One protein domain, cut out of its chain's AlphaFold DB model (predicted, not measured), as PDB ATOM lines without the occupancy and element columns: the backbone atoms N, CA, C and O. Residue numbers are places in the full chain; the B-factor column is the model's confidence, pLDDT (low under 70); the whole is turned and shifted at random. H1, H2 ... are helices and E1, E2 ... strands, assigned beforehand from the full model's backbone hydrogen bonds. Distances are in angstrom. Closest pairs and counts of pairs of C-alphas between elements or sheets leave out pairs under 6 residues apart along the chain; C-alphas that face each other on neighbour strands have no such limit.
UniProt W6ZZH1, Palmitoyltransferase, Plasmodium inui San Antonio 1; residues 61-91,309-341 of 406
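AT A GLANCE: This is residues 61 to 91 and 309 to 341 of the 406 residues of the protein "Palmitoyltransferase" of Plasmodium inui San Antonio 1 (UniProt W6ZZH1). One long helix, H2, packs with its residues 70 to 79 over a small hairpin, E1 and E2, while a second small hairpin, E3 and E4, follows on. The short helix H1 sits among H2, E1 and E4, and the cut ends at residues 91 and 309 reach out in opposite directions. The printed part has 64 residues with two named helices and then four named strands, in two antiparallel two-stranded sheets, E1 - E2 and E3 - E4; its class is mixed, helices and strands. It is compact, with a radius of gyration of the C-alphas of 12.2 A, yet elongated in outline, spanning 45 by 26 by 19 A.

IN THESE COORDINATES: Find C-alpha 63 at (27.947, 24.622, -19.889), where H1, residues 63 to 66, begins. H2, residues 69 to 86, runs 25.6 A from C-alpha 69 at (31.149, 12.923, -22.378). Past the cut, look for E1 at residues 313 to 316, 10.1 A, and E2 at 319 to 322, 10.3 A. E3 holds residues 328 to 330 and E4 335 to 337, ending at C-alpha 337 at (25.134, 28.976, -13.108).

HOW THE PARTS SIT: H1 and H2 are close but not clearly touching, Leu 64 and Arg 72 having the closest C-alphas, 6.4 A. In H2 every O i to N i+4 pair is within hydrogen-bond range; H1 is too short for one. The closest C-alphas of H2 and E1 are Glu 71 and Val 315, 6.1 A. In hairpin E1 and E2, N 314 and O 321 are 3.0 A apart; in hairpin E3 and E4, N 337 and O 328 are 2.8 A apart. H2 and E3 are apart.

THE WHOLE: Residues 92 to 308 are not printed, and C-alphas 91 and 309 are 45.0 A apart across the cut. Confidence is under 70 at residues 61 to 67, 83 to 91 and 309 to 311.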
ATOM      1  N   CYS A  61      21.873  27.676 -22.663       68.56
ATOM      2  CA  CYS A  61      22.463  26.342 -22.629       68.56
ATOM      3  C   CYS A  61      23.172  26.084 -21.295       68.56
ATOM      4  O   CYS A  61      23.719  26.996 -20.669       68.56
ATOM      5  N   CYS A  62      23.198  24.823 -20.862       67.31
ATOM      6  CA  CYS A  62      24.041  24.413 -19.743       67.31
ATOM      7  C   CYS A  62      25.500  24.270 -20.233       67.31
ATOM      8  O   CYS A  62      25.702  23.655 -21.283       67.31
ATOM      9  N   PRO A  63      26.532  24.705 -19.477       66.75
ATOM     10  CA  PRO A  63      27.947  24.622 -19.889       66.75
ATOM     11  C   PRO A  63      28.505  23.201 -20.102       66.75
ATOM     12  O   PRO A  63      29.687  23.030 -20.386       66.75
ATOM     13  N   LEU A  64      27.665  22.170 -19.966       66.12
ATOM     14  CA  LEU A  64      28.005  20.761 -20.154       66.12
ATOM     15  C   LEU A  64      28.508  20.437 -21.561       66.12
ATOM     16  O   LEU A  64      29.222  19.449 -21.711       66.12
ATOM     17  N   ALA A  65      28.189  21.262 -22.564       63.28
ATOM     18  CA  ALA A  65      28.745  21.149 -23.913       63.28
ATOM     19  C   ALA A  65      30.288  21.148 -23.917       63.28
ATOM     20  O   ALA A  65      30.893  20.386 -24.665       63.28
ATOM     21  N   TYR A  66      30.911  21.924 -23.022       64.56
ATOM     22  CA  TYR A  66      32.367  22.049 -22.879       64.56
ATOM     23  C   TYR A  66      33.012  20.976 -21.985       64.56
ATOM     24  O   TYR A  66      34.222  21.008 -21.764       64.56
ATOM     25  N   VAL A  67      32.214  20.056 -21.435       68.94
ATOM     26  CA  VAL A  67      32.674  18.955 -20.579       68.94
ATOM     27  C   VAL A  67      32.747  17.665 -21.410       68.94
ATOM     28  O   VAL A  67      31.786  17.394 -22.143       68.94
ATOM     29  N   PRO A  68      33.830  16.866 -21.290       76.38
ATOM     30  CA  PRO A  68      33.934  15.525 -21.872       76.38
ATOM     31  C   PRO A  68      32.722  14.630 -21.564       76.38
ATOM     32  O   PRO A  68      32.060  14.785 -20.539       76.38
ATOM     33  N   ASN A  69      32.392  13.704 -22.468       77.81
ATOM     34  CA  ASN A  69      31.149  12.923 -22.378       77.81
ATOM     35  C   ASN A  69      31.094  11.994 -21.146       77.81
ATOM     36  O   ASN A  69      30.014  11.774 -20.600       77.81
ATOM     37  N   ASP A  70      32.245  11.505 -20.694       78.81
ATOM     38  CA  ASP A  70      32.453  10.707 -19.484       78.81
ATOM     39  C   ASP A  70      32.187  11.521 -18.203       78.81
ATOM     40  O   ASP A  70      31.300  11.164 -17.421       78.81
ATOM     41  N   GLU A  71      32.845  12.677 -18.031       78.50
ATOM     42  CA  GLU A  71      32.565  13.610 -16.923       78.50
ATOM     43  C   GLU A  71      31.096  14.089 -16.936       78.50
ATOM     44  O   GLU A  71      30.457  14.229 -15.886       78.50
ATOM     45  N   ARG A  72      30.526  14.309 -18.129       75.25
ATOM     46  CA  ARG A  72      29.134  14.744 -18.328       75.25
ATOM     47  C   ARG A  72      28.122  13.692 -17.867       75.25
ATOM     48  O   ARG A  72      27.093  14.070 -17.305       75.25
ATOM     49  N   ALA A  73      28.381  12.406 -18.104       77.38
ATOM     50  CA  ALA A  73      27.500  11.320 -17.670       77.38
ATOM     51  C   ALA A  73      27.461  11.217 -16.138       77.38
ATOM     52  O   ALA A  73      26.375  11.225 -15.553       77.38
ATOM     53  N   ALA A  74      28.632  11.235 -15.490       77.25
ATOM     54  CA  ALA A  74      28.742  11.234 -14.031       77.25
ATOM     55  C   ALA A  74      28.027  12.443 -13.398       77.25
ATOM     56  O   ALA A  74      27.262  12.288 -12.448       77.25
ATOM     57  N   PHE A  75      28.196  13.641 -13.970       79.62
ATOM     58  CA  PHE A  75      27.506  14.840 -13.490       79.62
ATOM     59  C   PHE A  75      25.978  14.756 -13.624       79.62
ATOM     60  O   PHE A  75      25.259  15.135 -12.701       79.62
ATOM     61  N   LYS A  76      25.462  14.239 -14.750       79.94
ATOM     62  CA  LYS A  76      24.015  14.039 -14.946       79.94
ATOM     63  C   LYS A  76      23.427  13.054 -13.934       79.94
ATOM     64  O   LYS A  76      22.352  13.326 -13.405       79.94
ATOM     65  N   ALA A  77      24.134  11.961 -13.635       79.75
ATOM     66  CA  ALA A  77      23.723  11.007 -12.610       79.75
ATOM     67  C   ALA A  77      23.612  11.687 -11.232       79.75
ATOM     68  O   ALA A  77      22.536  11.666 -10.633       79.75
ATOM     69  N   THR A  78      24.658  12.397 -10.786       81.38
ATOM     70  CA  THR A  78      24.628  13.111  -9.496       81.38
ATOM     71  C   THR A  78      23.566  14.215  -9.443       81.38
ATOM     72  O   THR A  78      22.962  14.437  -8.395       81.38
ATOM     73  N   LEU A  79      23.301  14.916 -10.552       77.44
ATOM     74  CA  LEU A  79      22.196  15.878 -10.604       77.44
ATOM     75  C   LEU A  79      20.840  15.198 -10.400       77.44
ATOM     76  O   LEU A  79      20.046  15.711  -9.617       77.44
ATOM     77  N   SER A  80      20.591  14.065 -11.067       75.12
ATOM     78  CA  SER A  80      19.301  13.361 -10.996       75.12
ATOM     79  C   SER A  80      18.951  12.909  -9.572       75.12
ATOM     80  O   SER A  80      17.808  13.056  -9.137       75.12
ATOM     81  N   GLU A  81      19.962  12.473  -8.818       78.44
ATOM     82  CA  GLU A  81      19.870  12.126  -7.399       78.44
ATOM     83  C   GLU A  81      19.498  13.355  -6.548       78.44
ATOM     84  O   GLU A  81      18.477  13.346  -5.857       78.44
ATOM     85  N   ARG A  82      20.244  14.464  -6.686       72.12
ATOM     86  CA  ARG A  82      19.981  15.723  -5.957       72.12
ATOM     87  C   ARG A  82      18.609  16.327  -6.279       72.12
ATOM     88  O   ARG A  82      17.957  16.871  -5.389       72.12
ATOM     89  N   THR A  83      18.149  16.253  -7.530       68.38
ATOM     90  CA  THR A  83      16.807  16.734  -7.905       68.38
ATOM     91  C   THR A  83      15.705  15.833  -7.358       68.38
ATOM     92  O   THR A  83      14.715  16.347  -6.842       68.38
ATOM     93  N   GLY A  84      15.894  14.508  -7.391       61.56
ATOM     94  CA  GLY A  84      14.932  13.542  -6.851       61.56
ATOM     95  C   GLY A  84      14.797  13.588  -5.324       61.56
ATOM     96  O   GLY A  84      13.763  13.190  -4.788       61.56
ATOM     97  N   GLU A  85      15.807  14.094  -4.614       57.91
ATOM     98  CA  GLU A  85      15.726  14.400  -3.182       57.91
ATOM     99  C   GLU A  85      15.009  15.739  -2.914       57.91
ATOM    100  O   GLU A  85      14.216  15.844  -1.977       57.91
ATOM    101  N   HIS A  86      15.229  16.756  -3.756       54.47
ATOM    102  CA  HIS A  86      14.600  18.070  -3.597       54.47
ATOM    103  C   HIS A  86      13.085  18.048  -3.884       54.47
ATOM    104  O   HIS A  86      12.322  18.666  -3.137       54.47
ATOM    105  N   ASP A  87      12.635  17.306  -4.903       53.34
ATOM    106  CA  ASP A  87      11.202  17.135  -5.221       53.34
ATOM    107  C   ASP A  87      10.423  16.439  -4.093       53.34
ATOM    108  O   ASP A  87       9.238  16.699  -3.896       53.34
ATOM    109  N   LYS A  88      11.087  15.602  -3.286       50.62
ATOM    110  CA  LYS A  88      10.467  14.936  -2.128       50.62
ATOM    111  C   LYS A  88      10.262  15.857  -0.921       50.62
ATOM    112  O   LYS A  88       9.697  15.400   0.070       50.62
ATOM    113  N   ARG A  89      10.762  17.104  -0.939       50.47
ATOM    114  CA  ARG A  89      10.935  17.888   0.299       50.47
ATOM    115  C   ARG A  89      10.056  19.130   0.470       50.47
ATOM    116  O   ARG A  89       9.975  19.580   1.613       50.47
ATOM    117  N   LYS A  90       9.420  19.706  -0.566       38.47
ATOM    118  CA  LYS A  90       8.534  20.885  -0.384       38.47
ATOM    119  C   LYS A  90       7.390  21.040  -1.387       38.47
ATOM    120  O   LYS A  90       7.614  21.122  -2.590       38.47
ATOM    121  N   ASP A  91       6.212  21.312  -0.835       41.31
ATOM    122  CA  ASP A  91       5.071  21.931  -1.505       41.31
ATOM    123  C   ASP A  91       5.432  23.334  -2.034       41.31
ATOM    124  O   ASP A  91       5.597  24.291  -1.272       41.31
ATOM    125  N   PRO A 309      46.390  22.374 -21.568       45.75
ATOM    126  CA  PRO A 309      45.237  23.229 -21.821       45.75
ATOM    127  C   PRO A 309      44.174  22.911 -20.769       45.75
ATOM    128  O   PRO A 309      43.538  21.859 -20.796       45.75
ATOM    129  N   SER A 310      44.052  23.780 -19.768       56.88
ATOM    130  CA  SER A 310      43.096  23.599 -18.690       56.88
ATOM    131  C   SER A 310      41.720  23.878 -19.264       56.88
ATOM    132  O   SER A 310      41.412  25.031 -19.575       56.88
ATOM    133  N   THR A 311      40.905  22.833 -19.405       66.25
ATOM    134  CA  THR A 311      39.487  22.981 -19.723       66.25
ATOM    135  C   THR A 311      38.880  24.005 -18.759       66.25
ATOM    136  O   THR A 311      39.087  23.933 -17.545       66.25
ATOM    137  N   ILE A 312      38.195  25.016 -19.307       76.50
ATOM    138  CA  ILE A 312      37.643  26.141 -18.523       76.50
ATOM    139  C   ILE A 312      36.685  25.619 -17.443       76.50
ATOM    140  O   ILE A 312      36.629  26.166 -16.338       76.50
ATOM    141  N   PHE A 313      35.991  24.530 -17.776       81.00
ATOM    142  CA  PHE A 313      35.138  23.754 -16.897       81.00
ATOM    143  C   PHE A 313      35.775  22.398 -16.561       81.00
ATOM    144  O   PHE A 313      36.468  21.801 -17.388       81.00
ATOM    145  N   ARG A 314      35.519  21.911 -15.345       83.50
ATOM    146  CA  ARG A 314      35.896  20.571 -14.864       83.50
ATOM    147  C   ARG A 314      34.832  20.061 -13.900       83.50
ATOM    148  O   ARG A 314      34.330  20.850 -13.098       83.50
ATOM    149  N   VAL A 315      34.530  18.769 -13.920       84.38
ATOM    150  CA  VAL A 315      33.692  18.117 -12.905       84.38
ATOM    151  C   VAL A 315      34.579  17.446 -11.849       84.38
ATOM    152  O   VAL A 315      35.574  16.798 -12.170       84.38
ATOM    153  N   ARG A 316      34.246  17.598 -10.561       82.69
ATOM    154  CA  ARG A 316      34.882  16.855  -9.459       82.69
ATOM    155  C   ARG A 316      33.851  16.565  -8.372       82.69
ATOM    156  O   ARG A 316      33.189  17.485  -7.912       82.69
ATOM    157  N   GLY A 317      33.713  15.304  -7.956       81.44
ATOM    158  CA  GLY A 317      32.775  14.921  -6.887       81.44
ATOM    159  C   GLY A 317      31.307  15.269  -7.183       81.44
ATOM    160  O   GLY A 317      30.569  15.645  -6.279       81.44
ATOM    161  N   GLY A 318      30.900  15.230  -8.458       79.12
ATOM    162  CA  GLY A 318      29.551  15.613  -8.888       79.12
ATOM    163  C   GLY A 318      29.255  17.118  -8.844       79.12
ATOM    164  O   GLY A 318      28.119  17.527  -9.070       79.12
ATOM    165  N   GLU A 319      30.255  17.959  -8.583       82.62
ATOM    166  CA  GLU A 319      30.164  19.413  -8.700       82.62
ATOM    167  C   GLU A 319      30.937  19.913  -9.922       82.62
ATOM    168  O   GLU A 319      31.968  19.354 -10.306       82.62
ATOM    169  N   MET A 320      30.442  20.988 -10.532       83.81
ATOM    170  CA  MET A 320      31.067  21.622 -11.689       83.81
ATOM    171  C   MET A 320      31.884  22.833 -11.234       83.81
ATOM    172  O   MET A 320      31.395  23.652 -10.462       83.81
ATOM    173  N   TYR A 321      33.111  22.967 -11.727       84.50
ATOM    174  CA  TYR A 321      34.043  24.034 -11.365       84.50
ATOM    175  C   TYR A 321      34.417  24.857 -12.599       84.50
ATOM    176  O   TYR A 321      34.693  24.289 -13.657       84.50
ATOM    177  N   GLN A 322      34.495  26.182 -12.455       84.00
ATOM    178  CA  GLN A 322      35.028  27.106 -13.462       84.00
ATOM    179  C   GLN A 322      36.238  27.840 -12.881       84.00
ATOM    180  O   GLN A 322      36.137  28.456 -11.820       84.00
ATOM    181  N   TYR A 323      37.401  27.748 -13.534       83.25
ATOM    182  CA  TYR A 323      38.681  28.261 -13.002       83.25
ATOM    183  C   TYR A 323      38.969  27.827 -11.543       83.25
ATOM    184  O   TYR A 323      39.476  28.604 -10.737       83.25
ATOM    185  N   GLY A 324      38.592  26.597 -11.173       81.62
ATOM    186  CA  GLY A 324      38.740  26.071  -9.807       81.62
ATOM    187  C   GLY A 324      37.728  26.598  -8.778       81.62
ATOM    188  O   GLY A 324      37.786  26.186  -7.625       81.62
ATOM    189  N   THR A 325      36.783  27.456  -9.173       84.62
ATOM    190  CA  THR A 325      35.674  27.916  -8.319       84.62
ATOM    191  C   THR A 325      34.446  27.024  -8.546       84.62
ATOM    192  O   THR A 325      34.082  26.842  -9.711       84.62
ATOM    193  N   PRO A 326      33.795  26.473  -7.505       86.62
ATOM    194  CA  PRO A 326      32.575  25.684  -7.673       86.62
ATOM    195  C   PRO A 326      31.429  26.547  -8.221       86.62
ATOM    196  O   PRO A 326      31.275  27.714  -7.851       86.62
ATOM    197  N   LEU A 327      30.630  25.967  -9.112       87.69
ATOM    198  CA  LEU A 327      29.449  26.581  -9.711       87.69
ATOM    199  C   LEU A 327      28.177  26.127  -8.993       87.69
ATOM    200  O   LEU A 327      28.021  24.955  -8.652       87.69
ATOM    201  N   SER A 328      27.232  27.047  -8.817       88.75
ATOM    202  CA  SER A 328      25.903  26.742  -8.286       88.75
ATOM    203  C   SER A 328      24.983  26.163  -9.365       88.75
ATOM    204  O   SER A 328      25.125  26.447 -10.554       88.75
ATOM    205  N   TYR A 329      23.994  25.369  -8.958       86.25
ATOM    206  CA  TYR A 329      22.940  24.870  -9.843       86.25
ATOM    207  C   TYR A 329      21.625  25.605  -9.576       86.25
ATOM    208  O   TYR A 329      21.232  25.798  -8.425       86.25
ATOM    209  N   CYS A 330      20.937  26.031 -10.635       87.44
ATOM    210  CA  CYS A 330      19.629  26.663 -10.530       87.44
ATOM    211  C   CYS A 330      18.524  25.632 -10.759       87.44
ATOM    212  O   CYS A 330      18.169  25.359 -11.904       87.44
ATOM    213  N   TYR A 331      17.928  25.138  -9.674       86.94
ATOM    214  CA  TYR A 331      16.813  24.185  -9.726       86.94
ATOM    215  C   TYR A 331      15.598  24.709 -10.517       86.94
ATOM    216  O   TYR A 331      14.966  23.943 -11.228       86.94
ATOM    217  N   VAL A 332      15.318  26.020 -10.477       87.06
ATOM    218  CA  VAL A 332      14.185  26.638 -11.202       87.06
ATOM    219  C   VAL A 332      14.372  26.622 -12.724       87.06
ATOM    220  O   VAL A 332      13.403  26.499 -13.463       87.06
ATOM    221  N   CYS A 333      15.608  26.771 -13.212       84.75
ATOM    222  CA  CYS A 333      15.904  26.810 -14.649       84.75
ATOM    223  C   CYS A 333      16.551  25.522 -15.179       84.75
ATOM    224  O   CYS A 333      16.817  25.441 -16.371       84.75
ATOM    225  N   GLY A 334      16.885  24.561 -14.315       82.25
ATOM    226  CA  GLY A 334      17.590  23.333 -14.688       82.25
ATOM    227  C   GLY A 334      19.051  23.516 -15.143       82.25
ATOM    228  O   GLY A 334      19.634  22.581 -15.694       82.25
ATOM    229  N   VAL A 335      19.662  24.691 -14.938       83.50
ATOM    230  CA  VAL A 335      20.992  25.047 -15.486       83.50
ATOM    231  C   VAL A 335      22.052  25.279 -14.413       83.50
ATOM    232  O   VAL A 335      21.788  25.879 -13.369       83.50
ATOM    233  N   VAL A 336      23.295  24.885 -14.712       85.06
ATOM    234  CA  VAL A 336      24.472  25.302 -13.935       85.06
ATOM    235  C   VAL A 336      24.741  26.787 -14.180       85.06
ATOM    236  O   VAL A 336      24.880  27.234 -15.318       85.06
ATOM    237  N   GLN A 337      24.828  27.553 -13.099       87.75
ATOM    238  CA  GLN A 337      25.134  28.976 -13.108       87.75
ATOM    239  C   GLN A 337      26.645  29.175 -13.252       87.75
ATOM    240  O   GLN A 337      27.399  28.963 -12.306       87.75
ATOM    241  N   ILE A 338      27.088  29.623 -14.430       87.44
ATOM    242  CA  ILE A 338      28.472  30.077 -14.657       87.44
ATOM    243  C   ILE A 338      28.856  31.212 -13.701       87.44
ATOM    244  O   ILE A 338      27.990  31.913 -13.159       87.44
ATOM    245  N   LEU A 339      30.157  31.453 -13.544       87.75
ATOM    246  CA  LEU A 339      30.686  32.488 -12.664       87.75
ATOM    247  C   LEU A 339      30.030  33.857 -12.945       87.75
ATOM    248  O   LEU A 339      29.964  34.323 -14.081       87.75
ATOM    249  N   ARG A 340      29.550  34.512 -11.879       89.00
ATOM    250  CA  ARG A 340      28.779  35.778 -11.901       89.00
ATOM    251  C   ARG A 340      27.389  35.722 -12.557       89.00
ATOM    252  O   ARG A 340      26.751  36.770 -12.644       89.00
ATOM    253  N   SER A 341      26.889  34.570 -12.999       91.19
ATOM    254  CA  SER A 341      25.474  34.440 -13.373       91.19
ATOM    255  C   SER A 341      24.583  34.255 -12.140       91.19
ATOM    256  O   SER A 341      25.037  33.771 -11.103       91.19
TER     257      SER A 341